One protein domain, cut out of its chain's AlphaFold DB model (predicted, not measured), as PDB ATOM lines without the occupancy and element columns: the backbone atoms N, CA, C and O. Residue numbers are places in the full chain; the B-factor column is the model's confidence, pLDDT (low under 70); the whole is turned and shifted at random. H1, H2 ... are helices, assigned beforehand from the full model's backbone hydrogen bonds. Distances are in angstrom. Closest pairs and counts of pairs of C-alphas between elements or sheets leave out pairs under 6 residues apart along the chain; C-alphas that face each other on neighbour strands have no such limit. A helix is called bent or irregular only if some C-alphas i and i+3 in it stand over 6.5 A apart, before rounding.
ATOM      1  N   LEU A 507    -108.465 -15.042 -35.477       88.88
ATOM      2  CA  LEU A 507    -108.645 -14.370 -36.765       88.88
ATOM      3  C   LEU A 507    -109.882 -14.898 -37.503       88.88
ATOM      4  O   LEU A 507    -110.636 -14.118 -38.087       88.88
ATOM      5  N   GLU A 508    -110.128 -16.207 -37.448       90.00
ATOM      6  CA  GLU A 508    -111.324 -16.821 -38.024       90.00
ATOM      7  C   GLU A 508    -112.602 -16.441 -37.275       90.00
ATOM      8  O   GLU A 508    -113.615 -16.161 -37.915       90.00
ATOM      9  N   ALA A 509    -112.559 -16.355 -35.943       86.62
ATOM     10  CA  ALA A 509    -113.687 -15.874 -35.147       86.62
ATOM     11  C   ALA A 509    -114.039 -14.414 -35.487       86.62
ATOM     12  O   ALA A 509    -115.213 -14.077 -35.668       86.62
ATOM     13  N   GLN A 510    -113.030 -13.555 -35.661       82.75
ATOM     14  CA  GLN A 510    -113.228 -12.179 -36.124       82.75
ATOM     15  C   GLN A 510    -113.789 -12.137 -37.551       82.75
ATOM     16  O   GLN A 510    -114.728 -11.387 -37.823       82.75
ATOM     17  N   ALA A 511    -113.278 -12.974 -38.456       85.88
ATOM     18  CA  ALA A 511    -113.775 -13.076 -39.827       85.88
ATOM     19  C   ALA A 511    -115.225 -13.594 -39.903       85.88
ATOM     20  O   ALA A 511    -115.994 -13.151 -40.758       85.88
ATOM     21  N   ALA A 512    -115.631 -14.481 -38.989       86.38
ATOM     22  CA  ALA A 512    -116.987 -15.027 -38.912       86.38
ATOM     23  C   ALA A 512    -118.050 -13.970 -38.552       86.38
ATOM     24  O   ALA A 512    -119.220 -14.135 -38.901       86.38
ATOM     25  N   SER A 513    -117.654 -12.857 -37.921       82.88
ATOM     26  CA  SER A 513    -118.557 -11.725 -37.655       82.88
ATOM     27  C   SER A 513    -119.034 -11.017 -38.938       82.88
ATOM     28  O   SER A 513    -120.081 -10.366 -38.945       82.88
ATOM     29  N   LEU A 514    -118.315 -11.182 -40.058       82.00
ATOM     30  CA  LEU A 514    -118.653 -10.605 -41.359       82.00
ATOM     31  C   LEU A 514    -119.663 -11.490 -42.103       82.00
ATOM     32  O   LEU A 514    -119.314 -12.254 -43.004       82.00
ATOM     33  N   GLN A 515    -120.940 -11.369 -41.738       74.94
ATOM     34  CA  GLN A 515    -122.006 -12.188 -42.334       74.94
ATOM     35  C   GLN A 515    -122.463 -11.715 -43.724       74.94
ATOM     36  O   GLN A 515    -122.961 -12.512 -44.517       74.94
ATOM     37  N   ARG A 516    -122.287 -10.428 -44.060       83.81
ATOM     38  CA  ARG A 516    -122.722  -9.854 -45.347       83.81
ATOM     39  C   ARG A 516    -121.532  -9.606 -46.274       83.81
ATOM     40  O   ARG A 516    -120.839  -8.597 -46.160       83.81
ATOM     41  N   LEU A 517    -121.324 -10.515 -47.222       87.00
ATOM     42  CA  LEU A 517    -120.219 -10.458 -48.182       87.00
ATOM     43  C   LEU A 517    -120.560  -9.592 -49.411       87.00
ATOM     44  O   LEU A 517    -121.722  -9.359 -49.737       87.00
ATOM     45  N   SER A 518    -119.529  -9.067 -50.080       87.81
ATOM     46  CA  SER A 518    -119.697  -8.130 -51.201       87.81
ATOM     47  C   SER A 518    -120.004  -8.911 -52.479       87.81
ATOM     48  O   SER A 518    -119.301  -9.885 -52.738       87.81
ATOM     49  N   PRO A 519    -120.950  -8.485 -53.336       87.94
ATOM     50  CA  PRO A 519    -121.220  -9.181 -54.597       87.94
ATOM     51  C   PRO A 519    -120.011  -9.180 -55.546       87.94
ATOM     52  O   PRO A 519    -119.909 -10.042 -56.414       87.94
ATOM     53  N   ALA A 520    -119.059  -8.258 -55.359       86.00
ATOM     54  CA  ALA A 520    -117.844  -8.171 -56.164       86.00
ATOM     55  C   ALA A 520    -116.931  -9.407 -56.046       86.00
ATOM     56  O   ALA A 520    -116.105  -9.623 -56.930       86.00
ATOM     57  N   ILE A 521    -117.069 -10.222 -54.989       91.94
ATOM     58  CA  ILE A 521    -116.239 -11.424 -54.805       91.94
ATOM     59  C   ILE A 521    -116.805 -12.654 -55.522       91.94
ATOM     60  O   ILE A 521    -116.119 -13.665 -55.590       91.94
ATOM     61  N   ALA A 522    -118.025 -12.590 -56.073       90.19
ATOM     62  CA  ALA A 522    -118.727 -13.760 -56.611       90.19
ATOM     63  C   ALA A 522    -117.943 -14.487 -57.718       90.19
ATOM     64  O   ALA A 522    -117.942 -15.711 -57.768       90.19
ATOM     65  N   ALA A 523    -117.222 -13.750 -58.569       86.44
ATOM     66  CA  ALA A 523    -116.395 -14.346 -59.620       86.44
ATOM     67  C   ALA A 523    -115.153 -15.090 -59.082       86.44
ATOM     68  O   ALA A 523    -114.565 -15.898 -59.802       86.44
ATOM     69  N   LEU A 524    -114.768 -14.816 -57.833       89.25
ATOM     70  CA  LEU A 524    -113.592 -15.346 -57.139       89.25
ATOM     71  C   LEU A 524    -113.954 -16.356 -56.032       89.25
ATOM     72  O   LEU A 524    -113.069 -17.027 -55.512       89.25
ATOM     73  N   ASP A 525    -115.236 -16.507 -55.688       91.06
ATOM     74  CA  ASP A 525    -115.740 -17.506 -54.733       91.06
ATOM     75  C   ASP A 525    -115.844 -18.890 -55.398       91.06
ATOM     76  O   ASP A 525    -116.923 -19.443 -55.603       91.06
ATOM     77  N   GLN A 526    -114.694 -19.418 -55.815       92.00
ATOM     78  CA  GLN A 526    -114.560 -20.736 -56.429       92.00
ATOM     79  C   GLN A 526    -113.705 -21.632 -55.525       92.00
ATOM     80  O   GLN A 526    -112.681 -21.152 -55.032       92.00
ATOM     81  N   PRO A 527    -114.046 -22.926 -55.351       89.38
ATOM     82  CA  PRO A 527    -113.305 -23.834 -54.470       89.38
ATOM     83  C   PRO A 527    -111.795 -23.813 -54.724       89.38
ATOM     84  O   PRO A 527    -111.026 -23.559 -53.807       89.38
ATOM     85  N   ALA A 528    -111.379 -23.901 -55.991       89.50
ATOM     86  CA  ALA A 528    -109.968 -23.899 -56.372       89.50
ATOM     87  C   ALA A 528    -109.202 -22.624 -55.963       89.50
ATOM     88  O   ALA A 528    -108.006 -22.702 -55.700       89.50
ATOM     89  N   LEU A 529    -109.856 -21.455 -55.917       91.94
ATOM     90  CA  LEU A 529    -109.221 -20.208 -55.474       91.94
ATOM     91  C   LEU A 529    -109.221 -20.094 -53.943       91.94
ATOM     92  O   LEU A 529    -108.242 -19.627 -53.368       91.94
ATOM     93  N   LEU A 530    -110.299 -20.528 -53.281       93.38
ATOM     94  CA  LEU A 530    -110.377 -20.543 -51.818       93.38
ATOM     95  C   LEU A 530    -109.388 -21.539 -51.199       93.38
ATOM     96  O   LEU A 530    -108.816 -21.244 -50.155       93.38
ATOM     97  N   ASP A 531    -109.119 -22.663 -51.864       91.00
ATOM     98  CA  ASP A 531    -108.132 -23.654 -51.421       91.00
ATOM     99  C   ASP A 531    -106.707 -23.070 -51.368       91.00
ATOM    100  O   ASP A 531    -105.894 -23.463 -50.528       91.00
ATOM    101  N   LEU A 532    -106.407 -22.056 -52.193       91.50
ATOM    102  CA  LEU A 532    -105.140 -21.311 -52.141       91.50
ATOM    103  C   LEU A 532    -105.019 -20.419 -50.898       91.50
ATOM    104  O   LEU A 532    -103.962 -19.844 -50.661       91.50
ATOM    105  N   LEU A 533    -106.073 -20.274 -50.101       92.06
ATOM    106  CA  LEU A 533    -106.051 -19.532 -48.843       92.06
ATOM    107  C   LEU A 533    -105.929 -20.451 -47.617       92.06
ATOM    108  O   LEU A 533    -105.903 -19.952 -46.496       92.06
ATOM    109  N   ALA A 534    -105.774 -21.769 -47.804       87.69
ATOM    110  CA  ALA A 534    -105.493 -22.699 -46.710       87.69
ATOM    111  C   ALA A 534    -104.267 -22.244 -45.877       87.69
ATOM    112  O   ALA A 534    -103.262 -21.817 -46.464       87.69
ATOM    113  N   PRO A 535    -104.313 -22.333 -44.530       90.88
ATOM    114  CA  PRO A 535    -105.270 -23.089 -43.712       90.88
ATOM    115  C   PRO A 535    -106.565 -22.338 -43.353       90.88
ATOM    116  O   PRO A 535    -107.319 -22.831 -42.520       90.88
ATOM    117  N   LEU A 536    -106.839 -21.168 -43.944       92.25
ATOM    118  CA  LEU A 536    -108.086 -20.446 -43.688       92.25
ATOM    119  C   LEU A 536    -109.307 -21.288 -44.089       92.25
ATOM    120  O   LEU A 536    -109.352 -21.888 -45.164       92.25
ATOM    121  N   SER A 537    -110.342 -21.254 -43.260       92.44
ATOM    122  CA  SER A 537    -111.682 -21.713 -43.604       92.44
ATOM    123  C   SER A 537    -112.245 -20.920 -44.786       92.44
ATOM    124  O   SER A 537    -111.924 -19.747 -45.002       92.44
ATOM    125  N   ALA A 538    -113.174 -21.530 -45.528       91.00
ATOM    126  CA  ALA A 538    -113.833 -20.878 -46.661       91.00
ATOM    127  C   ALA A 538    -114.500 -19.542 -46.271       91.00
ATOM    128  O   ALA A 538    -114.508 -18.598 -47.060       91.00
ATOM    129  N   GLN A 539    -115.028 -19.433 -45.047       91.00
ATOM    130  CA  GLN A 539    -115.610 -18.188 -44.545       91.00
ATOM    131  C   GLN A 539    -114.544 -17.108 -44.320       91.00
ATOM    132  O   GLN A 539    -114.738 -15.969 -44.744       91.00
ATOM    133  N   ALA A 540    -113.406 -17.453 -43.712       91.81
ATOM    134  CA  ALA A 540    -112.303 -16.518 -43.506       91.81
ATOM    135  C   ALA A 540    -111.659 -16.074 -44.834       91.81
ATOM    136  O   ALA A 540    -111.358 -14.894 -45.020       91.81
ATOM    137  N   ALA A 541    -111.546 -16.989 -45.801       93.75
ATOM    138  CA  ALA A 541    -111.097 -16.688 -47.159       93.75
ATOM    139  C   ALA A 541    -112.042 -15.706 -47.886       93.75
ATOM    140  O   ALA A 541    -111.599 -14.715 -48.472       93.75
ATOM    141  N   ARG A 542    -113.363 -15.907 -47.788       94.75
ATOM    142  CA  ARG A 542    -114.362 -14.967 -48.332       94.75
ATOM    143  C   ARG A 542    -114.342 -13.613 -47.629       94.75
ATOM    144  O   ARG A 542    -114.473 -12.583 -48.291       94.75
ATOM    145  N   ALA A 543    -114.165 -13.603 -46.310       91.75
ATOM    146  CA  ALA A 543    -114.036 -12.383 -45.523       91.75
ATOM    147  C   ALA A 543    -112.810 -11.563 -45.954       91.75
ATOM    148  O   ALA A 543    -112.921 -10.352 -46.148       91.75
ATOM    149  N   LEU A 544    -111.671 -12.216 -46.201       93.25
ATOM    150  CA  LEU A 544    -110.479 -11.583 -46.767       93.25
ATOM    151  C   LEU A 544    -110.774 -10.911 -48.119       93.25
ATOM    152  O   LEU A 544    -110.490  -9.722 -48.291       93.25
ATOM    153  N   LEU A 545    -111.382 -11.640 -49.061       93.75
ATOM    154  CA  LEU A 545    -111.754 -11.089 -50.371       93.75
ATOM    155  C   LEU A 545    -112.744  -9.923 -50.234       93.75
ATOM    156  O   LEU A 545    -112.606  -8.906 -50.914       93.75
ATOM    157  N   HIS A 546    -113.711 -10.032 -49.320       93.25
ATOM    158  CA  HIS A 546    -114.660  -8.962 -49.027       93.25
ATOM    159  C   HIS A 546    -113.949  -7.698 -48.534       93.25
ATOM    160  O   HIS A 546    -114.187  -6.623 -49.083       93.25
ATOM    161  N   LEU A 547    -113.055  -7.816 -47.548       91.81
ATOM    162  CA  LEU A 547    -112.300  -6.687 -46.992       91.81
ATOM    163  C   LEU A 547    -111.397  -6.025 -48.048       91.81
ATOM    164  O   LEU A 547    -111.257  -4.797 -48.085       91.81
ATOM    165  N   ALA A 548    -110.820  -6.813 -48.957       91.44
ATOM    166  CA  ALA A 548    -110.073  -6.285 -50.095       91.44
ATOM    167  C   ALA A 548    -110.978  -5.507 -51.074       91.44
ATOM    168  O   ALA A 548    -110.604  -4.424 -51.540       91.44
ATOM    169  N   ALA A 549    -112.185  -6.011 -51.344       90.50
ATOM    170  CA  ALA A 549    -113.145  -5.387 -52.252       90.50
ATOM    171  C   ALA A 549    -113.789  -4.106 -51.688       90.50
ATOM    172  O   ALA A 549    -114.067  -3.179 -52.448       90.50
ATOM    173  N   THR A 550    -114.025  -4.028 -50.374       87.88
ATOM    174  CA  THR A 550    -114.754  -2.909 -49.742       87.88
ATOM    175  C   THR A 550    -113.858  -1.813 -49.168       87.88
ATOM    176  O   THR A 550    -114.327  -0.695 -48.941       87.88
ATOM    177  N   SER A 551    -112.565  -2.084 -48.974       83.75
ATOM    178  CA  SER A 551    -111.602  -1.085 -48.499       83.75
ATOM    179  C   SER A 551    -111.392   0.059 -49.510       83.75
ATOM    180  O   SER A 551    -111.306  -0.186 -50.716       83.75
ATOM    181  N   PRO A 552    -111.273   1.326 -49.072       71.25
ATOM    182  CA  PRO A 552    -111.116   2.459 -49.984       71.25
ATOM    183  C   PRO A 552    -109.711   2.578 -50.593       71.25
ATOM    184  O   PRO A 552    -109.597   2.998 -51.743       71.25
ATOM    185  N   GLN A 553    -108.652   2.215 -49.859       70.56
ATOM    186  CA  GLN A 553    -107.262   2.360 -50.317       70.56
ATOM    187  C   GLN A 553    -106.394   1.160 -49.910       70.56
ATOM    188  O   GLN A 553    -106.076   0.339 -50.769       70.56
ATOM    189  N   GLU A 554    -106.060   1.017 -48.626       78.81
ATOM    190  CA  GLU A 554    -105.198  -0.067 -48.129       78.81
ATOM    191  C   GLU A 554    -105.975  -1.283 -47.610       78.81
ATOM    192  O   GLU A 554    -107.139  -1.181 -47.216       78.81
ATOM    193  N   LEU A 555    -105.304  -2.441 -47.583       84.94
ATOM    194  CA  LEU A 555    -105.816  -3.643 -46.928       84.94
ATOM    195  C   LEU A 555    -105.951  -3.416 -45.410       84.94
ATOM    196  O   LEU A 555    -104.960  -3.065 -44.765       84.94
ATOM    197  N   PRO A 556    -107.133  -3.676 -44.819       88.69
ATOM    198  CA  PRO A 556    -107.320  -3.639 -43.370       88.69
ATOM    199  C   PRO A 556    -106.382  -4.604 -42.631       88.69
ATOM    200  O   PRO A 556    -105.982  -5.630 -43.183       88.69
ATOM    201  N   ALA A 557    -106.086  -4.318 -41.358       86.62
ATOM    202  CA  ALA A 557    -105.196  -5.140 -40.528       86.62
ATOM    203  C   ALA A 557    -105.611  -6.623 -40.500       86.62
ATOM    204  O   ALA A 557    -104.783  -7.478 -40.803       86.62
ATOM    205  N   LEU A 558    -106.901  -6.905 -40.279       87.62
ATOM    206  CA  LEU A 558    -107.454  -8.264 -40.299       87.62
ATOM    207  C   LEU A 558    -107.222  -8.971 -41.644       87.62
ATOM    208  O   LEU A 558    -106.832 -10.132 -41.675       87.62
ATOM    209  N   ALA A 559    -107.390  -8.274 -42.774       90.06
ATOM    210  CA  ALA A 559    -107.142  -8.860 -44.092       90.06
ATOM    211  C   ALA A 559    -105.650  -9.168 -44.313       90.06
ATOM    212  O   ALA A 559    -105.316 -10.200 -44.889       90.06
ATOM    213  N   ARG A 560    -104.741  -8.316 -43.820       89.88
ATOM    214  CA  ARG A 560    -103.292  -8.589 -43.861       89.88
ATOM    215  C   ARG A 560    -102.918  -9.793 -42.990       89.88
ATOM    216  O   ARG A 560    -102.157 -10.643 -43.439       89.88
ATOM    217  N   GLN A 561    -103.482  -9.884 -41.784       89.94
ATOM    218  CA  GLN A 561    -103.248 -10.995 -40.853       89.94
ATOM    219  C   GLN A 561    -103.791 -12.324 -41.388       89.94
ATOM    220  O   GLN A 561    -103.098 -13.333 -41.294       89.94
ATOM    221  N   LEU A 562    -104.981 -12.322 -42.001       91.50
ATOM    222  CA  LEU A 562    -105.552 -13.493 -42.674       91.50
ATOM    223  C   LEU A 562    -104.695 -13.920 -43.874       91.50
ATOM    224  O   LEU A 562    -104.343 -15.091 -43.977       91.50
ATOM    225  N   LEU A 563    -104.293 -12.982 -44.744       91.69
ATOM    226  CA  LEU A 563    -103.437 -13.294 -45.897       91.69
ATOM    227  C   LEU A 563    -102.116 -13.940 -45.464       91.69
ATOM    228  O   LEU A 563    -101.632 -14.854 -46.128       91.69
ATOM    229  N   ALA A 564    -101.548 -13.480 -44.347       90.56
ATOM    230  CA  ALA A 564    -100.293 -13.992 -43.806       90.56
ATOM    231  C   ALA A 564    -100.373 -15.459 -43.340       90.56
ATOM    232  O   ALA A 564     -99.332 -16.115 -43.306       90.56
ATOM    233  N   GLN A 565    -101.570 -15.985 -43.037       91.56
ATOM    234  CA  GLN A 565    -101.759 -17.391 -42.646       91.56
ATOM    235  C   GLN A 565    -101.544 -18.358 -43.817       91.56
ATOM    236  O   GLN A 565    -101.095 -19.484 -43.609       91.56
ATOM    237  N   ALA A 566    -101.842 -17.936 -45.050       89.19
ATOM    238  CA  ALA A 566    -101.619 -18.762 -46.231       89.19
ATOM    239  C   ALA A 566    -100.116 -18.913 -46.503       89.19
ATOM    240  O   ALA A 566     -99.377 -17.932 -46.443       89.19
ATOM    241  N   GLY A 567     -99.650 -20.119 -46.842       86.56
ATOM    242  CA  GLY A 567     -98.235 -20.368 -47.150       86.56
ATOM    243  C   GLY A 567     -97.724 -19.562 -48.355       86.56
ATOM    244  O   GLY A 567     -98.495 -19.195 -49.237       86.56
ATOM    245  N   ALA A 568     -96.413 -19.305 -48.428       84.56
ATOM    246  CA  ALA A 568     -95.821 -18.472 -49.485       84.56
ATOM    247  C   ALA A 568     -96.143 -18.964 -50.914       84.56
ATOM    248  O   ALA A 568     -96.522 -18.160 -51.762       84.56
ATOM    249  N   GLU A 569     -96.081 -20.278 -51.159       86.19
ATOM    250  CA  GLU A 569     -96.431 -20.884 -52.457       86.19
ATOM    251  C   GLU A 569     -97.906 -20.659 -52.830       86.19
ATOM    252  O   GLU A 569     -98.239 -20.341 -53.972       86.19
ATOM    253  N   ASN A 570     -98.793 -20.770 -51.845       88.50
ATOM    254  CA  ASN A 570    -100.227 -20.560 -52.003       88.50
ATOM    255  C   ASN A 570    -100.557 -19.087 -52.291       88.50
ATOM    256  O   ASN A 570    -101.330 -18.794 -53.204       88.50
ATOM    257  N   ARG A 571     -99.898 -18.153 -51.591       91.50
ATOM    258  CA  ARG A 571    -100.025 -16.707 -51.844       91.50
ATOM    259  C   ARG A 571     -99.576 -16.318 -53.253       91.50
ATOM    260  O   ARG A 571    -100.265 -15.534 -53.903       91.50
ATOM    261  N   ALA A 572     -98.494 -16.909 -53.755       86.69
ATOM    262  CA  ALA A 572     -98.007 -16.647 -55.108       86.69
ATOM    263  C   ALA A 572     -98.959 -17.179 -56.194       86.69
ATOM    264  O   ALA A 572     -99.263 -16.478 -57.163       86.69
ATOM    265  N   ARG A 573     -99.509 -18.389 -56.010       89.50
ATOM    266  CA  ARG A 573    -100.557 -18.936 -56.893       89.50
ATOM    267  C   ARG A 573    -101.830 -18.096 -56.866       89.50
ATOM    268  O   ARG A 573    -102.414 -17.846 -57.919       89.50
ATOM    269  N   LEU A 574    -102.232 -17.629 -55.684       93.31
ATOM    270  CA  LEU A 574    -103.375 -16.734 -55.524       93.31
ATOM    271  C   LEU A 574    -103.140 -15.421 -56.276       93.31
ATOM    272  O   LEU A 574    -103.989 -15.008 -57.062       93.31
ATOM    273  N   ALA A 575    -101.977 -14.790 -56.096       93.81
ATOM    274  CA  ALA A 575    -101.608 -13.563 -56.796       93.81
ATOM    275  C   ALA A 575    -101.675 -13.725 -58.325       93.81
ATOM    276  O   ALA A 575    -102.249 -12.873 -59.008       93.81
ATOM    277  N   LEU A 576    -101.163 -14.840 -58.859       93.81
ATOM    278  CA  LEU A 576    -101.268 -15.163 -60.281       93.81
ATOM    279  C   LEU A 576    -102.721 -15.283 -60.743       93.81
ATOM    280  O   LEU A 576    -103.093 -14.648 -61.731       93.81
ATOM    281  N   ALA A 577    -103.549 -16.039 -60.022       93.69
ATOM    282  CA  ALA A 577    -104.958 -16.214 -60.366       93.69
ATOM    283  C   ALA A 577    -105.728 -14.880 -60.341       93.69
ATOM    284  O   ALA A 577    -106.518 -14.597 -61.244       93.69
ATOM    285  N   LEU A 578    -105.455 -14.016 -59.357       94.81
ATOM    286  CA  LEU A 578    -106.062 -12.686 -59.250       94.81
ATOM    287  C   LEU A 578    -105.638 -11.755 -60.398       94.81
ATOM    288  O   LEU A 578    -106.477 -11.046 -60.957       94.81
ATOM    289  N   VAL A 579    -104.358 -11.769 -60.787       95.81
ATOM    290  CA  VAL A 579    -103.863 -10.990 -61.936       95.81
ATOM    291  C   VAL A 579    -104.461 -11.504 -63.242       95.81
ATOM    292  O   VAL A 579    -104.920 -10.701 -64.052       95.81
ATOM    293  N   GLN A 580    -104.511 -12.821 -63.442       94.69
ATOM    294  CA  GLN A 580    -105.144 -13.426 -64.615       94.69
ATOM    295  C   GLN A 580    -106.628 -13.066 -64.695       94.69
ATOM    296  O   GLN A 580    -107.099 -12.696 -65.767       94.69
ATOM    297  N   HIS A 581    -107.345 -13.090 -63.569       93.94
ATOM    298  CA  HIS A 581    -108.736 -12.653 -63.503       93.94
ATOM    299  C   HIS A 581    -108.892 -11.175 -63.897       93.94
ATOM    300  O   HIS A 581    -109.727 -10.841 -64.740       93.94
ATOM    301  N   TRP A 582    -108.061 -10.285 -63.346       95.06
ATOM    302  CA  TRP A 582    -108.086  -8.858 -63.688       95.06
ATOM    303  C   TRP A 582    -107.771  -8.601 -65.169       95.06
ATOM    304  O   TRP A 582    -108.441  -7.794 -65.815       95.06
ATOM    305  N   VAL A 583    -106.785  -9.308 -65.727       95.31
ATOM    306  CA  VAL A 583    -106.391  -9.190 -67.139       95.31
ATOM    307  C   VAL A 583    -107.442  -9.783 -68.079       95.31
ATOM    308  O   VAL A 583    -107.728  -9.172 -69.105       95.31
ATOM    309  N   ALA A 584    -108.076 -10.903 -67.717       93.31
ATOM    310  CA  ALA A 584    -109.200 -11.480 -68.460       93.31
ATOM    311  C   ALA A 584    -110.425 -10.549 -68.471       93.31
ATOM    312  O   ALA A 584    -111.143 -10.482 -69.463       93.31
ATOM    313  N   ALA A 585    -110.615  -9.764 -67.407       91.50
ATOM    314  CA  ALA A 585    -111.575  -8.662 -67.353       91.50
ATOM    315  C   ALA A 585    -111.067  -7.382 -68.056       91.50
ATOM    316  O   ALA A 585    -111.526  -6.280 -67.759       91.50
ATOM    317  N   ASP A 586    -110.089  -7.491 -68.961       91.38
ATOM    318  CA  ASP A 586    -109.509  -6.381 -69.721       91.38
ATOM    319  C   ASP A 586    -108.919  -5.246 -68.857       91.38
ATOM    320  O   ASP A 586    -108.764  -4.114 -69.327       91.38
ATOM    321  N   GLY A 587    -108.581  -5.515 -67.594       89.69
ATOM    322  CA  GLY A 587    -108.085  -4.520 -66.645       89.69
ATOM    323  C   GLY A 587    -109.168  -3.567 -66.129       89.69
ATOM    324  O   GLY A 587    -108.882  -2.394 -65.863       89.69
ATOM    325  N   ALA A 588    -110.421  -4.024 -66.060       89.44
ATOM    326  CA  ALA A 588    -111.560  -3.191 -65.694       89.44
ATOM    327  C   ALA A 588    -111.417  -2.547 -64.290       89.44
ATOM    328  O   ALA A 588    -110.854  -3.156 -63.372       89.44
ATOM    329  N   PRO A 589    -111.899  -1.303 -64.091       87.19
ATOM    330  CA  PRO A 589    -111.807  -0.627 -62.796       87.19
ATOM    331  C   PRO A 589    -112.541  -1.358 -61.668       87.19
ATOM    332  O   PRO A 589    -112.081  -1.303 -60.526       87.19
ATOM    333  N   GLU A 590    -113.640  -2.063 -61.963       86.75
ATOM    334  CA  GLU A 590    -114.453  -2.745 -60.947       86.75
ATOM    335  C   GLU A 590    -113.747  -3.966 -60.348       86.75
ATOM    336  O   GLU A 590    -114.036  -4.336 -59.214       86.75
ATOM    337  N   SER A 591    -112.798  -4.572 -61.068       88.25
ATOM    338  CA  SER A 591    -111.977  -5.692 -60.589       88.25
ATOM    339  C   SER A 591    -110.595  -5.254 -60.093       88.25
ATOM    340  O   SER A 591    -109.847  -6.069 -59.567       88.25
ATOM    341  N   ARG A 592    -110.247  -3.958 -60.171       90.25
ATOM    342  CA  ARG A 592    -108.926  -3.429 -59.767       90.25
ATOM    343  C   ARG A 592    -108.596  -3.660 -58.288       90.25
ATOM    344  O   ARG A 592    -107.422  -3.677 -57.918       90.25
ATOM    345  N   TRP A 593    -109.603  -3.842 -57.434       91.62
ATOM    346  CA  TRP A 593    -109.409  -4.087 -56.002       91.62
ATOM    347  C   TRP A 593    -108.596  -5.357 -55.713       91.62
ATOM    348  O   TRP A 593    -107.912  -5.393 -54.692       91.62
ATOM    349  N   VAL A 594    -108.602  -6.354 -56.611       93.12
ATOM    350  CA  VAL A 594    -107.833  -7.600 -56.430       93.12
ATOM    351  C   VAL A 594    -106.327  -7.344 -56.371       93.12
ATOM    352  O   VAL A 594    -105.607  -8.052 -55.677       93.12
ATOM    353  N   LEU A 595    -105.851  -6.276 -57.025       92.75
ATOM    354  CA  LEU A 595    -104.435  -5.901 -57.033       92.75
ATOM    355  C   LEU A 595    -103.930  -5.473 -55.647       92.75
ATOM    356  O   LEU A 595    -102.727  -5.486 -55.399       92.75
ATOM    357  N   LYS A 596    -104.833  -5.119 -54.720       91.00
ATOM    358  CA  LYS A 596    -104.465  -4.800 -53.334       91.00
ATOM    359  C   LYS A 596    -103.915  -6.009 -52.586       91.00
ATOM    360  O   LYS A 596    -103.191  -5.802 -51.626       91.00
ATOM    361  N   LEU A 597    -104.248  -7.231 -53.010       91.12
ATOM    362  CA  LEU A 597    -103.796  -8.484 -52.394       91.12
ATOM    363  C   LEU A 597    -102.401  -8.924 -52.863       91.12
ATOM    364  O   LEU A 597    -101.891  -9.915 -52.360       91.12
ATOM    365  N   LEU A 598    -101.784  -8.215 -53.816       89.88
ATOM    366  CA  LEU A 598    -100.473  -8.576 -54.370       89.88
ATOM    367  C   LEU A 598     -99.271  -8.247 -53.468       89.88
ATOM    368  O   LEU A 598     -98.354  -9.069 -53.420       89.88
ATOM    369  N   PRO A 599     -99.208  -7.092 -52.770       83.62
ATOM    370  CA  PRO A 599     -98.060  -6.759 -51.927       83.62
ATOM    371  C   PRO A 599     -97.789  -7.845 -50.872       83.62
ATOM    372  O   PRO A 599     -98.674  -8.190 -50.094       83.62
ATOM    373  N   GLY A 600     -96.570  -8.397 -50.858       78.44
ATOM    374  CA  GLY A 600     -96.162  -9.482 -49.950       78.44
ATOM    375  C   GLY A 600     -96.677 -10.888 -50.312       78.44
ATOM    376  O   GLY A 600     -96.326 -11.858 -49.637       78.44
ATOM    377  N   ALA A 601     -97.486 -11.014 -51.368       80.56
ATOM    378  CA  ALA A 601     -98.036 -12.280 -51.857       80.56
ATOM    379  C   ALA A 601     -97.534 -12.669 -53.256       80.56
ATOM    380  O   ALA A 601     -97.446 -13.856 -53.550       80.56
ATOM    381  N   ALA A 602     -97.229 -11.692 -54.113       86.12
ATOM    382  CA  ALA A 602     -96.820 -11.910 -55.496       86.12
ATOM    383  C   ALA A 602     -95.322 -12.226 -55.659       86.12
ATOM    384  O   ALA A 602     -94.488 -11.709 -54.918       86.12
ATOM    385  N   ASP A 603     -95.000 -13.013 -56.689       84.44
ATOM    386  CA  ASP A 603     -93.644 -13.291 -57.177       84.44
ATOM    387  C   ASP A 603     -93.577 -13.183 -58.716       84.44
ATOM    388  O   ASP A 603     -94.533 -12.747 -59.368       84.44
ATOM    389  N   ASP A 604     -92.454 -13.585 -59.317       84.44
ATOM    390  CA  ASP A 604     -92.188 -13.430 -60.752       84.44
ATOM    391  C   ASP A 604     -93.189 -14.136 -61.685       84.44
ATOM    392  O   ASP A 604     -93.254 -13.806 -62.874       84.44
ATOM    393  N   ARG A 605     -94.049 -15.032 -61.176       85.12
ATOM    394  CA  ARG A 605     -95.093 -15.697 -61.977       85.12
ATOM    395  C   ARG A 605     -96.074 -14.718 -62.624       85.12
ATOM    396  O   ARG A 605     -96.648 -15.035 -63.664       85.12
ATOM    397  N   ILE A 606     -96.282 -13.535 -62.038       90.88
ATOM    398  CA  ILE A 606     -97.227 -12.538 -62.573       90.88
ATOM    399  C   ILE A 606     -96.614 -11.617 -63.638       90.88
ATOM    400  O   ILE A 606     -97.349 -10.895 -64.320       90.88
ATOM    401  N   VAL A 607     -95.283 -11.620 -63.785       88.62
ATOM    402  CA  VAL A 607     -94.545 -10.627 -64.583       88.62
ATOM    403  C   VAL A 607     -94.915 -10.700 -66.059       88.62
ATOM    404  O   VAL A 607     -95.207  -9.666 -66.664       88.62
ATOM    405  N   ASP A 608     -94.971 -11.900 -66.634       86.38
ATOM    406  CA  ASP A 608     -95.284 -12.083 -68.057       86.38
ATOM    407  C   ASP A 608     -96.715 -11.659 -68.389       86.38
ATOM    408  O   ASP A 608     -96.966 -11.032 -69.426       86.38
ATOM    409  N   VAL A 609     -97.651 -11.955 -67.482       93.94
ATOM    410  CA  VAL A 609     -99.069 -11.605 -67.626       93.94
ATOM    411  C   VAL A 609     -99.234 -10.084 -67.615       93.94
ATOM    412  O   VAL A 609     -99.874  -9.523 -68.507       93.94
ATOM    413  N   LEU A 610     -98.599  -9.396 -66.660       95.06
ATOM    414  CA  LEU A 610     -98.643  -7.934 -66.557       95.06
ATOM    415  C   LEU A 610     -97.901  -7.234 -67.702       95.06
ATOM    416  O   LEU A 610     -98.408  -6.250 -68.242       95.06
ATOM    417  N   SER A 611     -96.734  -7.742 -68.103       91.25
ATOM    418  CA  SER A 611     -95.938  -7.173 -69.200       91.25
ATOM    419  C   SER A 611     -96.682  -7.273 -70.533       91.25
ATOM    420  O   SER A 611     -96.757  -6.301 -71.290       91.25
ATOM    421  N   SER A 612     -97.314  -8.424 -70.788       92.44
ATOM    422  CA  SER A 612     -98.154  -8.637 -71.972       92.44
ATOM    423  C   SER A 612     -99.394  -7.740 -71.956       92.44
ATOM    424  O   SER A 612     -99.737  -7.151 -72.982       92.44
ATOM    425  N   ALA A 613    -100.037  -7.572 -70.796       94.56
ATOM    426  CA  ALA A 613    -101.181  -6.676 -70.645       94.56
ATOM    427  C   ALA A 613    -100.804  -5.202 -70.883       94.56
ATOM    428  O   ALA A 613    -101.499  -4.495 -71.617       94.56
ATOM    429  N   ALA A 614     -99.668  -4.742 -70.344       94.12
ATOM    430  CA  ALA A 614     -99.158  -3.389 -70.574       94.12
ATOM    431  C   ALA A 614     -98.904  -3.119 -72.068       94.12
ATOM    432  O   ALA A 614     -99.305  -2.071 -72.587       94.12
ATOM    433  N   LEU A 615     -98.311  -4.090 -72.777       91.56
ATOM    434  CA  LEU A 615     -98.122  -4.032 -74.228       91.56
ATOM    435  C   LEU A 615     -99.439  -4.046 -74.998       91.56
ATOM    436  O   LEU A 615     -99.575  -3.283 -75.943       91.56
ATOM    437  N   ALA A 616    -100.415  -4.869 -74.616       92.75
ATOM    438  CA  ALA A 616    -101.698  -4.936 -75.314       92.75
ATOM    439  C   ALA A 616    -102.510  -3.636 -75.165       92.75
ATOM    440  O   ALA A 616    -103.189  -3.193 -76.094       92.75
ATOM    441  N   TRP A 617    -102.431  -2.989 -74.001       94.44
ATOM    442  CA  TRP A 617    -103.283  -1.850 -73.645       94.44
ATOM    443  C   TRP A 617    -102.690  -0.473 -73.979       94.44
ATOM    444  O   TRP A 617    -103.404   0.531 -73.897       94.44
ATOM    445  N   HIS A 618    -101.429  -0.395 -74.420       91.19
ATOM    446  CA  HIS A 618    -100.704   0.870 -74.610       91.19
ATOM    447  C   HIS A 618    -101.361   1.897 -75.559       91.19
ATOM    448  O   HIS A 618    -101.095   3.096 -75.445       91.19
ATOM    449  N   LYS A 619    -102.203   1.456 -76.508       87.69
ATOM    450  CA  LYS A 619    -102.884   2.332 -77.482       87.69
ATOM    451  C   LYS A 619    -104.244   2.814 -76.988       87.69
ATOM    452  O   LYS A 619    -104.483   4.020 -76.956       87.69
ATOM    453  N   THR A 620    -105.123   1.880 -76.632       87.50
ATOM    454  CA  THR A 620    -106.559   2.124 -76.408       87.50
ATOM    455  C   THR A 620    -106.938   2.236 -74.932       87.50
ATOM    456  O   THR A 620    -107.989   2.784 -74.619       87.50
ATOM    457  N   ARG A 621    -106.101   1.741 -74.012       89.69
ATOM    458  CA  ARG A 621    -106.411   1.611 -72.576       89.69
ATOM    459  C   ARG A 621    -105.214   2.034 -71.718       89.69
ATOM    460  O   ARG A 621    -104.766   1.311 -70.830       89.69
ATOM    461  N   LYS A 622    -104.686   3.227 -72.005       91.69
ATOM    462  CA  LYS A 622    -103.420   3.748 -71.457       91.69
ATOM    463  C   LYS A 622    -103.357   3.694 -69.929       91.69
ATOM    464  O   LYS A 622    -102.359   3.238 -69.390       91.69
ATOM    465  N   GLU A 623    -104.427   4.084 -69.241       91.81
ATOM    466  CA  GLU A 623    -104.489   4.050 -67.772       91.81
ATOM    467  C   GLU A 623    -104.300   2.633 -67.213       91.81
ATOM    468  O   GLU A 623    -103.596   2.447 -66.225       91.81
ATOM    469  N   ARG A 624    -104.853   1.612 -67.878       93.56
ATOM    470  CA  ARG A 624    -104.717   0.206 -67.465       93.56
ATOM    471  C   ARG A 624    -103.289  -0.296 -67.674       93.56
ATOM    472  O   ARG A 624    -102.751  -0.985 -66.811       93.56
ATOM    473  N   ALA A 625    -102.658   0.107 -68.781       94.56
ATOM    474  CA  ALA A 625    -101.245  -0.176 -69.036       94.56
ATOM    475  C   ALA A 625    -100.338   0.447 -67.961       94.56
ATOM    476  O   ALA A 625     -99.429  -0.216 -67.467       94.56
ATOM    477  N   VAL A 626    -100.625   1.686 -67.542       95.25
ATOM    478  CA  VAL A 626     -99.905   2.355 -66.444       95.25
ATOM    479  C   VAL A 626    -100.062   1.588 -65.128       95.25
ATOM    480  O   VAL A 626     -99.074   1.363 -64.436       95.25
ATOM    481  N   VAL A 627    -101.268   1.117 -64.798       95.06
ATOM    482  CA  VAL A 627    -101.496   0.324 -63.575       95.06
ATOM    483  C   VAL A 627    -100.724  -0.999 -63.595       95.06
ATOM    484  O   VAL A 627    -100.172  -1.385 -62.564       95.06
ATOM    485  N   ALA A 628    -100.652  -1.674 -64.747       95.50
ATOM    486  CA  ALA A 628     -99.865  -2.898 -64.905       95.50
ATOM    487  C   ALA A 628     -98.360  -2.638 -64.701       95.50
ATOM    488  O   ALA A 628     -97.716  -3.359 -63.939       95.50
ATOM    489  N   LEU A 629     -97.823  -1.560 -65.290       95.75
ATOM    490  CA  LEU A 629     -96.434  -1.123 -65.078       95.75
ATOM    491  C   LEU A 629     -96.146  -0.803 -63.606       95.75
ATOM    492  O   LEU A 629     -95.108  -1.194 -63.082       95.75
ATOM    493  N   GLN A 630     -97.078  -0.147 -62.914       94.50
ATOM    494  CA  GLN A 630     -96.947   0.133 -61.482       94.50
ATOM    495  C   GLN A 630     -96.919  -1.148 -60.639       94.50
ATOM    496  O   GLN A 630     -96.191  -1.196 -59.651       94.50
ATOM    497  N   GLN A 631     -97.678  -2.192 -61.004       94.62
ATOM    498  CA  GLN A 631     -97.606  -3.474 -60.288       94.62
ATOM    499  C   GLN A 631     -96.260  -4.174 -60.512       94.62
ATOM    500  O   GLN A 631     -95.685  -4.668 -59.548       94.62
ATOM    501  N   LEU A 632     -95.719  -4.147 -61.737       93.31
ATOM    502  CA  LEU A 632     -94.358  -4.632 -62.014       93.31
ATOM    503  C   LEU A 632     -93.315  -3.867 -61.186       93.31
ATOM    504  O   LEU A 632     -92.446  -4.470 -60.564       93.31
ATOM    505  N   GLY A 633     -93.453  -2.542 -61.114       92.56
ATOM    506  CA  GLY A 633     -92.603  -1.680 -60.296       92.56
ATOM    507  C   GLY A 633     -92.649  -1.987 -58.803       92.56
ATOM    508  O   GLY A 633     -91.626  -1.883 -58.135       92.56
ATOM    509  N   ARG A 634     -93.822  -2.362 -58.278       91.19
ATOM    510  CA  ARG A 634     -94.019  -2.738 -56.868       91.19
ATOM    511  C   ARG A 634     -93.483  -4.122 -56.527       91.19
ATOM    512  O   ARG A 634     -93.164  -4.343 -55.365       91.19
ATOM    513  N   LEU A 635     -93.425  -5.035 -57.500       90.00
ATOM    514  CA  LEU A 635     -92.818  -6.350 -57.299       90.00
ATOM    515  C   LEU A 635     -91.319  -6.210 -57.007       90.00
ATOM    516  O   LEU A 635     -90.786  -6.958 -56.198       90.00
ATOM    517  N   ASP A 636     -90.675  -5.216 -57.633       87.00
ATOM    518  CA  ASP A 636     -89.282  -4.820 -57.386       87.00
ATOM    519  C   ASP A 636     -88.288  -5.996 -57.487       87.00
ATOM    520  O   ASP A 636     -87.258  -6.031 -56.819       87.00
ATOM    521  N   THR A 637     -88.584  -6.984 -58.335       86.69
ATOM    522  CA  THR A 637     -87.659  -8.069 -58.682       86.69
ATOM    523  C   THR A 637     -86.818  -7.679 -59.894       86.69
ATOM    524  O   THR A 637     -87.216  -6.839 -60.709       86.69
ATOM    525  N   VAL A 638     -85.648  -8.312 -60.040       83.69
ATOM    526  CA  VAL A 638     -84.777  -8.131 -61.216       83.69
ATOM    527  C   VAL A 638     -85.560  -8.422 -62.498       83.69
ATOM    528  O   VAL A 638     -85.547  -7.614 -63.426       83.69
ATOM    529  N   TYR A 639     -86.335  -9.514 -62.523       81.69
ATOM    530  CA  TYR A 639     -87.119  -9.887 -63.695       81.69
ATOM    531  C   TYR A 639     -88.206  -8.855 -64.031       81.69
ATOM    532  O   TYR A 639     -88.263  -8.380 -65.168       81.69
ATOM    533  N   ALA A 640     -89.017  -8.427 -63.055       87.06
ATOM    534  CA  ALA A 640     -90.085  -7.455 -63.291       87.06
ATOM    535  C   ALA A 640     -89.562  -6.118 -63.817       87.06
ATOM    536  O   ALA A 640     -90.082  -5.583 -64.800       87.06
ATOM    537  N   LEU A 641     -88.518  -5.585 -63.186       90.12
ATOM    538  CA  LEU A 641     -87.941  -4.308 -63.578       90.12
ATOM    539  C   LEU A 641     -87.191  -4.403 -64.915       90.12
ATOM    540  O   LEU A 641     -87.266  -3.456 -65.697       90.12
ATOM    541  N   SER A 642     -86.569  -5.544 -65.244       84.31
ATOM    542  CA  SER A 642     -85.989  -5.777 -66.579       84.31
ATOM    543  C   SER A 642     -87.058  -5.738 -67.684       84.31
ATOM    544  O   SER A 642     -86.853  -5.141 -68.745       84.31
ATOM    545  N   CYS A 643     -88.256  -6.271 -67.415       84.81
ATOM    546  CA  CYS A 643     -89.402  -6.168 -68.318       84.81
ATOM    547  C   CYS A 643     -89.881  -4.716 -68.456       84.81
ATOM    548  O   CYS A 643     -90.138  -4.257 -69.570       84.81
ATOM    549  N   VAL A 644     -89.944  -3.952 -67.359       90.31
ATOM    550  CA  VAL A 644     -90.262  -2.514 -67.421       90.31
ATOM    551  C   VAL A 644     -89.206  -1.746 -68.222       90.31
ATOM    552  O   VAL A 644     -89.571  -0.902 -69.038       90.31
ATOM    553  N   GLN A 645     -87.917  -2.061 -68.070       85.38
ATOM    554  CA  GLN A 645     -86.818  -1.466 -68.840       85.38
ATOM    555  C   GLN A 645     -86.928  -1.767 -70.339       85.38
ATOM    556  O   GLN A 645     -86.749  -0.875 -71.176       85.38
ATOM    557  N   ALA A 646     -87.304  -2.998 -70.694       80.25
ATOM    558  CA  ALA A 646     -87.591  -3.375 -72.075       80.25
ATOM    559  C   ALA A 646     -88.738  -2.537 -72.666       80.25
ATOM    560  O   ALA A 646     -88.656  -2.068 -73.801       80.25
ATOM    561  N   LEU A 647     -89.795  -2.299 -71.884       85.75
ATOM    562  CA  LEU A 647     -90.912  -1.449 -72.294       85.75
ATOM    563  C   LEU A 647     -90.490   0.023 -72.382       85.75
ATOM    564  O   LEU A 647     -90.767   0.679 -73.378       85.75
ATOM    565  N   ALA A 648     -89.729   0.537 -71.419       83.06
ATOM    566  CA  ALA A 648     -89.262   1.926 -71.391       83.06
ATOM    567  C   ALA A 648     -88.350   2.316 -72.575       83.06
ATOM    568  O   ALA A 648     -88.088   3.499 -72.783       83.06
ATOM    569  N   THR A 649     -87.877   1.342 -73.358       70.44
ATOM    570  CA  THR A 649     -87.052   1.542 -74.564       70.44
ATOM    571  C   THR A 649     -87.784   1.179 -75.865       70.44
ATOM    572  O   THR A 649     -87.234   1.321 -76.961       70.44
ATOM    573  N   GLY A 650     -89.040   0.728 -75.777       68.56
ATOM    574  CA  GLY A 650     -89.831   0.275 -76.917       68.56
ATOM    575  C   GLY A 650     -90.381   1.421 -77.771       68.56
ATOM    576  O   GLY A 650     -91.155   2.251 -77.300       68.56
ATOM    577  N   LYS A 651     -90.081   1.408 -79.078       65.06
ATOM    578  CA  LYS A 651     -90.546   2.420 -80.056       65.06
ATOM    579  C   LYS A 651     -92.065   2.426 -80.302       65.06
ATOM    580  O   LYS A 651     -92.582   3.322 -80.957       65.06
ATOM    581  N   THR A 652     -92.785   1.406 -79.839       74.62
ATOM    582  CA  THR A 652     -94.216   1.222 -80.124       74.62
ATOM    583  C   THR A 652     -95.126   1.870 -79.080       74.62
ATOM    584  O   THR A 652     -96.314   2.070 -79.343       74.62
ATOM    585  N   LEU A 653     -94.608   2.199 -77.893       82.19
ATOM    586  CA  LEU A 653     -95.400   2.729 -76.786       82.19
ATOM    587  C   LEU A 653     -95.849   4.171 -77.038       82.19
ATOM    588  O   LEU A 653     -95.145   4.978 -77.636       82.19
ATOM    589  N   LYS A 654     -97.060   4.505 -76.576       84.69
ATOM    590  CA  LYS A 654     -97.526   5.895 -76.589       84.69
ATOM    591  C   LYS A 654     -96.749   6.705 -75.537       84.69
ATOM    592  O   LYS A 654     -96.456   6.144 -74.480       84.69
ATOM    593  N   PRO A 655     -96.505   8.013 -75.762       80.38
ATOM    594  CA  PRO A 655     -95.661   8.831 -74.884       80.38
ATOM    595  C   PRO A 655     -96.028   8.763 -73.395       80.38
ATOM    596  O   PRO A 655     -95.151   8.630 -72.554       80.38
ATOM    597  N   SER A 656     -97.322   8.751 -73.055       83.62
ATOM    598  CA  SER A 656     -97.780   8.674 -71.659       83.62
ATOM    599  C   SER A 656     -97.438   7.348 -70.964       83.62
ATOM    600  O   SER A 656     -97.179   7.330 -69.768       83.62
ATOM    601  N   VAL A 657     -97.452   6.230 -71.698       89.25
ATOM    602  CA  VAL A 657     -97.124   4.900 -71.149       89.25
ATOM    603  C   VAL A 657     -95.608   4.729 -71.063       89.25
ATOM    604  O   VAL A 657     -95.113   4.166 -70.093       89.25
ATOM    605  N   LEU A 658     -94.872   5.276 -72.037       85.56
ATOM    606  CA  LEU A 658     -93.412   5.344 -72.012       85.56
ATOM    607  C   LEU A 658     -92.917   6.140 -70.792       85.56
ATOM    608  O   LEU A 658     -92.089   5.642 -70.033       85.56
ATOM    609  N   ALA A 659     -93.488   7.325 -70.561       83.50
ATOM    610  CA  ALA A 659     -93.178   8.158 -69.400       83.50
ATOM    611  C   ALA A 659     -93.484   7.436 -68.078       83.50
ATOM    612  O   ALA A 659     -92.688   7.493 -67.147       83.50
ATOM    613  N   ALA A 660     -94.594   6.692 -68.004       89.94
ATOM    614  CA  ALA A 660     -94.915   5.892 -66.824       89.94
ATOM    615  C   ALA A 660     -93.909   4.753 -66.583       89.94
ATOM    616  O   ALA A 660     -93.521   4.524 -65.443       89.94
ATOM    617  N   ALA A 661     -93.453   4.057 -67.632       90.81
ATOM    618  CA  ALA A 661     -92.423   3.024 -67.500       90.81
ATOM    619  C   ALA A 661     -91.089   3.612 -67.004       90.81
ATOM    620  O   ALA A 661     -90.452   3.045 -66.119       90.81
ATOM    621  N   GLN A 662     -90.696   4.781 -67.522       87.56
ATOM    622  CA  GLN A 662     -89.506   5.508 -67.065       87.56
ATOM    623  C   GLN A 662     -89.634   5.962 -65.605       87.56
ATOM    624  O   GLN A 662     -88.691   5.799 -64.832       87.56
ATOM    625  N   ALA A 663     -90.806   6.472 -65.209       88.38
ATOM    626  CA  ALA A 663     -91.086   6.856 -63.828       88.38
ATOM    627  C   ALA A 663     -90.979   5.658 -62.872       88.38
ATOM    628  O   ALA A 663     -90.331   5.765 -61.836       88.38
ATOM    629  N   VAL A 664     -91.518   4.494 -63.254       94.00
ATOM    630  CA  VAL A 664     -91.414   3.262 -62.456       94.00
ATOM    631  C   VAL A 664     -89.956   2.853 -62.217       94.00
ATOM    632  O   VAL A 664     -89.603   2.490 -61.095       94.00
ATOM    633  N   LEU A 665     -89.091   2.931 -63.235       90.00
ATOM    634  CA  LEU A 665     -87.664   2.622 -63.073       90.00
ATOM    635  C   LEU A 665     -86.952   3.655 -62.192       90.00
ATOM    636  O   LEU A 665     -86.119   3.285 -61.369       90.00
ATOM    637  N   ALA A 666     -87.293   4.940 -62.324       87.06
ATOM    638  CA  ALA A 666     -86.738   5.996 -61.480       87.06
ATOM    639  C   ALA A 666     -87.144   5.832 -60.004       87.06
ATOM    640  O   ALA A 666     -86.310   5.981 -59.108       87.06
ATOM    641  N   GLU A 667     -88.402   5.470 -59.742       90.38
ATOM    642  CA  GLU A 667     -88.887   5.137 -58.400       90.38
ATOM    643  C   GLU A 667     -88.164   3.910 -57.828       90.38
ATOM    644  O   GLU A 667     -87.770   3.926 -56.662       90.38
ATOM    645  N   ALA A 668     -87.948   2.867 -58.636       91.31
ATOM    646  CA  ALA A 668     -87.199   1.680 -58.221       91.31
ATOM    647  C   ALA A 668     -85.737   2.007 -57.880       91.31
ATOM    648  O   ALA A 668     -85.247   1.598 -56.830       91.31
ATOM    649  N   ALA A 669     -85.064   2.807 -58.712       87.88
ATOM    650  CA  ALA A 669     -83.696   3.256 -58.452       87.88
ATOM    651  C   ALA A 669     -83.614   4.049 -57.136       87.88
ATOM    652  O   ALA A 669     -82.741   3.798 -56.306       87.88
ATOM    653  N   THR A 670     -84.593   4.931 -56.904       88.62
ATOM    654  CA  THR A 670     -84.698   5.730 -55.673       88.62
ATOM    655  C   THR A 670     -84.882   4.847 -54.440       88.62
ATOM    656  O   THR A 670     -84.170   5.027 -53.454       88.62
ATOM    657  N   ARG A 671     -85.788   3.856 -54.487       91.38
ATOM    658  CA  ARG A 671     -85.998   2.910 -53.373       91.38
ATOM    659  C   ARG A 671     -84.748   2.101 -53.037       91.38
ATOM    660  O   ARG A 671     -84.544   1.767 -51.876       91.38
ATOM    661  N   ARG A 672     -83.923   1.800 -54.042       86.94
ATOM    662  CA  ARG A 672     -82.671   1.047 -53.891       86.94
ATOM    663  C   ARG A 672     -81.448   1.927 -53.603       86.94
ATOM    664  O   ARG A 672     -80.357   1.392 -53.453       86.94
ATOM    665  N   GLY A 673     -81.609   3.252 -53.528       84.44
ATOM    666  CA  GLY A 673     -80.513   4.181 -53.234       84.44
ATOM    667  C   GLY A 673     -79.411   4.213 -54.298       84.44
ATOM    668  O   GLY A 673     -78.259   4.482 -53.968       84.44
ATOM    669  N   MET A 674     -79.743   3.929 -55.561       85.19
ATOM    670  CA  MET A 674     -78.791   3.866 -56.677       85.19
ATOM    671  C   MET A 674     -79.190   4.813 -57.810       85.19
ATOM    672  O   MET A 674     -80.352   5.211 -57.930       85.19
ATOM    673  N   ALA A 675     -78.241   5.169 -58.677       81.19
ATOM    674  CA  ALA A 675     -78.568   5.926 -59.879       81.19
ATOM    675  C   ALA A 675     -79.379   5.057 -60.855       81.19
ATOM    676  O   ALA A 675     -79.165   3.850 -60.965       81.19
ATOM    677  N   LEU A 676     -80.271   5.675 -61.637       80.75
ATOM    678  CA  LEU A 676     -81.047   4.977 -62.676       80.75
ATOM    679  C   LEU A 676     -80.143   4.258 -63.696       80.75
ATOM    680  O   LEU A 676     -80.498   3.203 -64.219       80.75
ATOM    681  N   ALA A 677     -78.965   4.837 -63.947       74.88
ATOM    682  CA  ALA A 677     -77.894   4.241 -64.731       74.88
ATOM    683  C   ALA A 677     -77.508   2.857 -64.207       74.88
ATOM    684  O   ALA A 677     -77.404   1.908 -64.973       74.88
ATOM    685  N   ASP A 678     -77.249   2.775 -62.903       81.31
ATOM    686  CA  ASP A 678     -76.692   1.601 -62.238       81.31
ATOM    687  C   ASP A 678     -77.766   0.535 -62.066       81.31
ATOM    688  O   ASP A 678     -77.500  -0.642 -62.297       81.31
ATOM    689  N   LEU A 679     -79.011   0.962 -61.819       84.56
ATOM    690  CA  LEU A 679     -80.165   0.073 -61.848       84.56
ATOM    691  C   LEU A 679     -80.223  -0.689 -63.176       84.56
ATOM    692  O   LEU A 679     -80.324  -1.906 -63.177       84.56
ATOM    693  N   GLY A 680     -80.104  -0.003 -64.316       79.31
ATOM    694  CA  GLY A 680     -80.162  -0.660 -65.625       79.31
ATOM    695  C   GLY A 680     -79.086  -1.730 -65.853       79.31
ATOM    696  O   GLY A 680     -79.272  -2.593 -66.709       79.31
ATOM    697  N   ASP A 681     -77.982  -1.674 -65.110       79.12
ATOM    698  CA  ASP A 681     -76.891  -2.643 -65.168       79.12
ATOM    699  C   ASP A 681     -77.205  -3.848 -64.269       79.12
ATOM    700  O   ASP A 681     -77.128  -4.991 -64.728       79.12
ATOM    701  N   GLU A 682     -77.647  -3.585 -63.035       82.19
ATOM    702  CA  GLU A 682     -78.061  -4.599 -62.054       82.19
ATOM    703  C   GLU A 682     -79.327  -5.364 -62.456       82.19
ATOM    704  O   GLU A 682     -79.534  -6.495 -62.025       82.19
ATOM    705  N   LEU A 683     -80.179  -4.770 -63.295       83.94
ATOM    706  CA  LEU A 683     -81.392  -5.415 -63.793       83.94
ATOM    707  C   LEU A 683     -81.134  -6.503 -64.837       83.94
ATOM    708  O   LEU A 683     -82.085  -7.126 -65.311       83.94
ATOM    709  N   THR A 684     -79.876  -6.747 -65.206       83.06
ATOM    710  CA  THR A 684     -79.543  -7.846 -66.108       83.06
ATOM    711  C   THR A 684     -79.852  -9.181 -65.419       83.06
ATOM    712  O   THR A 684     -79.247  -9.479 -64.395       83.06
TER     713      THR A 684
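AT A GLANCE: This is residues 507 to 684 of the 993 residues of the protein "DUF4132 domain-containing protein" of Delftia sp. CH05 (UniProt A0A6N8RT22). The long helix H5 and its hairpin partner H6 make the middle of a row of helices, with a group of crossed helices, H1 to H4, at one end and a bundle of four helices, H7 to H10, at the other. H5 packs on H7 and H6 lies near H8, the four helices side by side with their lines at shallow tilts, while H11 packs across H9 and H10 at the far end from H1. The printed part has 178 residues with eleven named helices, H1 to H11 in order along the chain, and no named strand; its class is all helix. The whole is compact, with a radius of gyration of the C-alphas of 17.1 A, and spans 51 by 34 by 26 A.

HOW THE PARTS SIT: H5, residues 568 to 584, and H6, residues 589 to 597, form a helical hairpin, opposite ways at a shallow tilt of 12 degrees; H5 touches H6 with residues 575 to 582 alone, and the closest C-alphas, of Trp 582 and Ser 591, are 5.9 A apart. H7, residues 604 to 617, touches H5 the same way at a shallow tilt of 12 degrees, the closest C-alphas being those of Leu 576 and Ile 606, 5.3 A apart. H7, H8 of residues 622 to 635, H9 of residues 638 to 648 and H10 of residues 655 to 671 are an up-and-down bundle, each helix running against the one before it. H7 and H8 are a hairpin whose closest C-alphas, of Ala 614 and Ala 625, are 4.1 A apart. H8 and H10 touch the same way at a shallow tilt of 17 degrees, closest at the C-alphas of Gly 633 and Val 664, 5.5 A. H6 and H8 are close but not clearly touching: their closest C-alphas, of Leu 595 and Gln 631, are 7.9 A apart. H11, residues 676 to 682, is about perpendicular to H10 at 74 degrees and touches residues 665 to 670 of it alone, with the C-alphas of Ala 669 and Leu 676 closest at 5.3 A. H2, residues 527 to 533, touches residues 570 to 577 of H5 alone, opposite ways at a steep tilt of 49 degrees, closest at the C-alphas of Leu 532 and Asn 570, 5.0 A. H3, residues 538 to 550, touches H6 with residues 548 to 549 alone, closest at the C-alphas of Ala 549 and Trp 593, 5.5 A. H3 and H4, residues 557 to 565, are a hairpin at a steep tilt of 43 degrees, with the C-alphas of Leu 544 and Ala 559 closest at 5.1 A. H1, residues 507 to 512, is about perpendicular to H3 at 83 degrees and touches residues 539 to 544 of it alone, closest at the C-alphas of Ala 511 and Ala 540, 5.2 A. Among the pairs that stay apart are H3 and H5, and H7 and H10. Every O i to N i+4 pair is within hydrogen-bond range in H1, H3, H5, H8, H9 and H10; the counts are 4 of 5 in H4, 8 of 10 in H7, 2 of 3 in H11, 1 of 3 in H2 with 3 of 4 O i to N i+3 pairs, and 0 of 5 in H6 with 5 of 6.

IN THESE COORDINATES: H5 runs 24.2 A from C-alpha 568 at (-95.821, -18.472, -49.485) to C-alpha 584 at (-109.200, -11.480, -68.460). H10 measures 24.3 A, H7 20.6 A, H8 20.4 A, H3 18.3 A, H6 15.3 A and H9 15.0 A. H6 and H7 are irregular: C-alphas 590 and 593 are 7.2 A apart, and C-alphas 605 and 608 are 7.1 A apart. H1 begins at C-alpha 507, (-108.645, -14.370, -36.765), and H11 ends at C-alpha 682, (-78.061, -4.599, -62.054).

THE WHOLE: The two C-alphas farthest apart, of Ala 509 and Lys 651, are 53.7 A apart. The printed part has no cut. The link from H1 to H2, residues 513 to 526, is long. The mean pLDDT of the printed part is 88.2, and residues 650 to 651 are under 70.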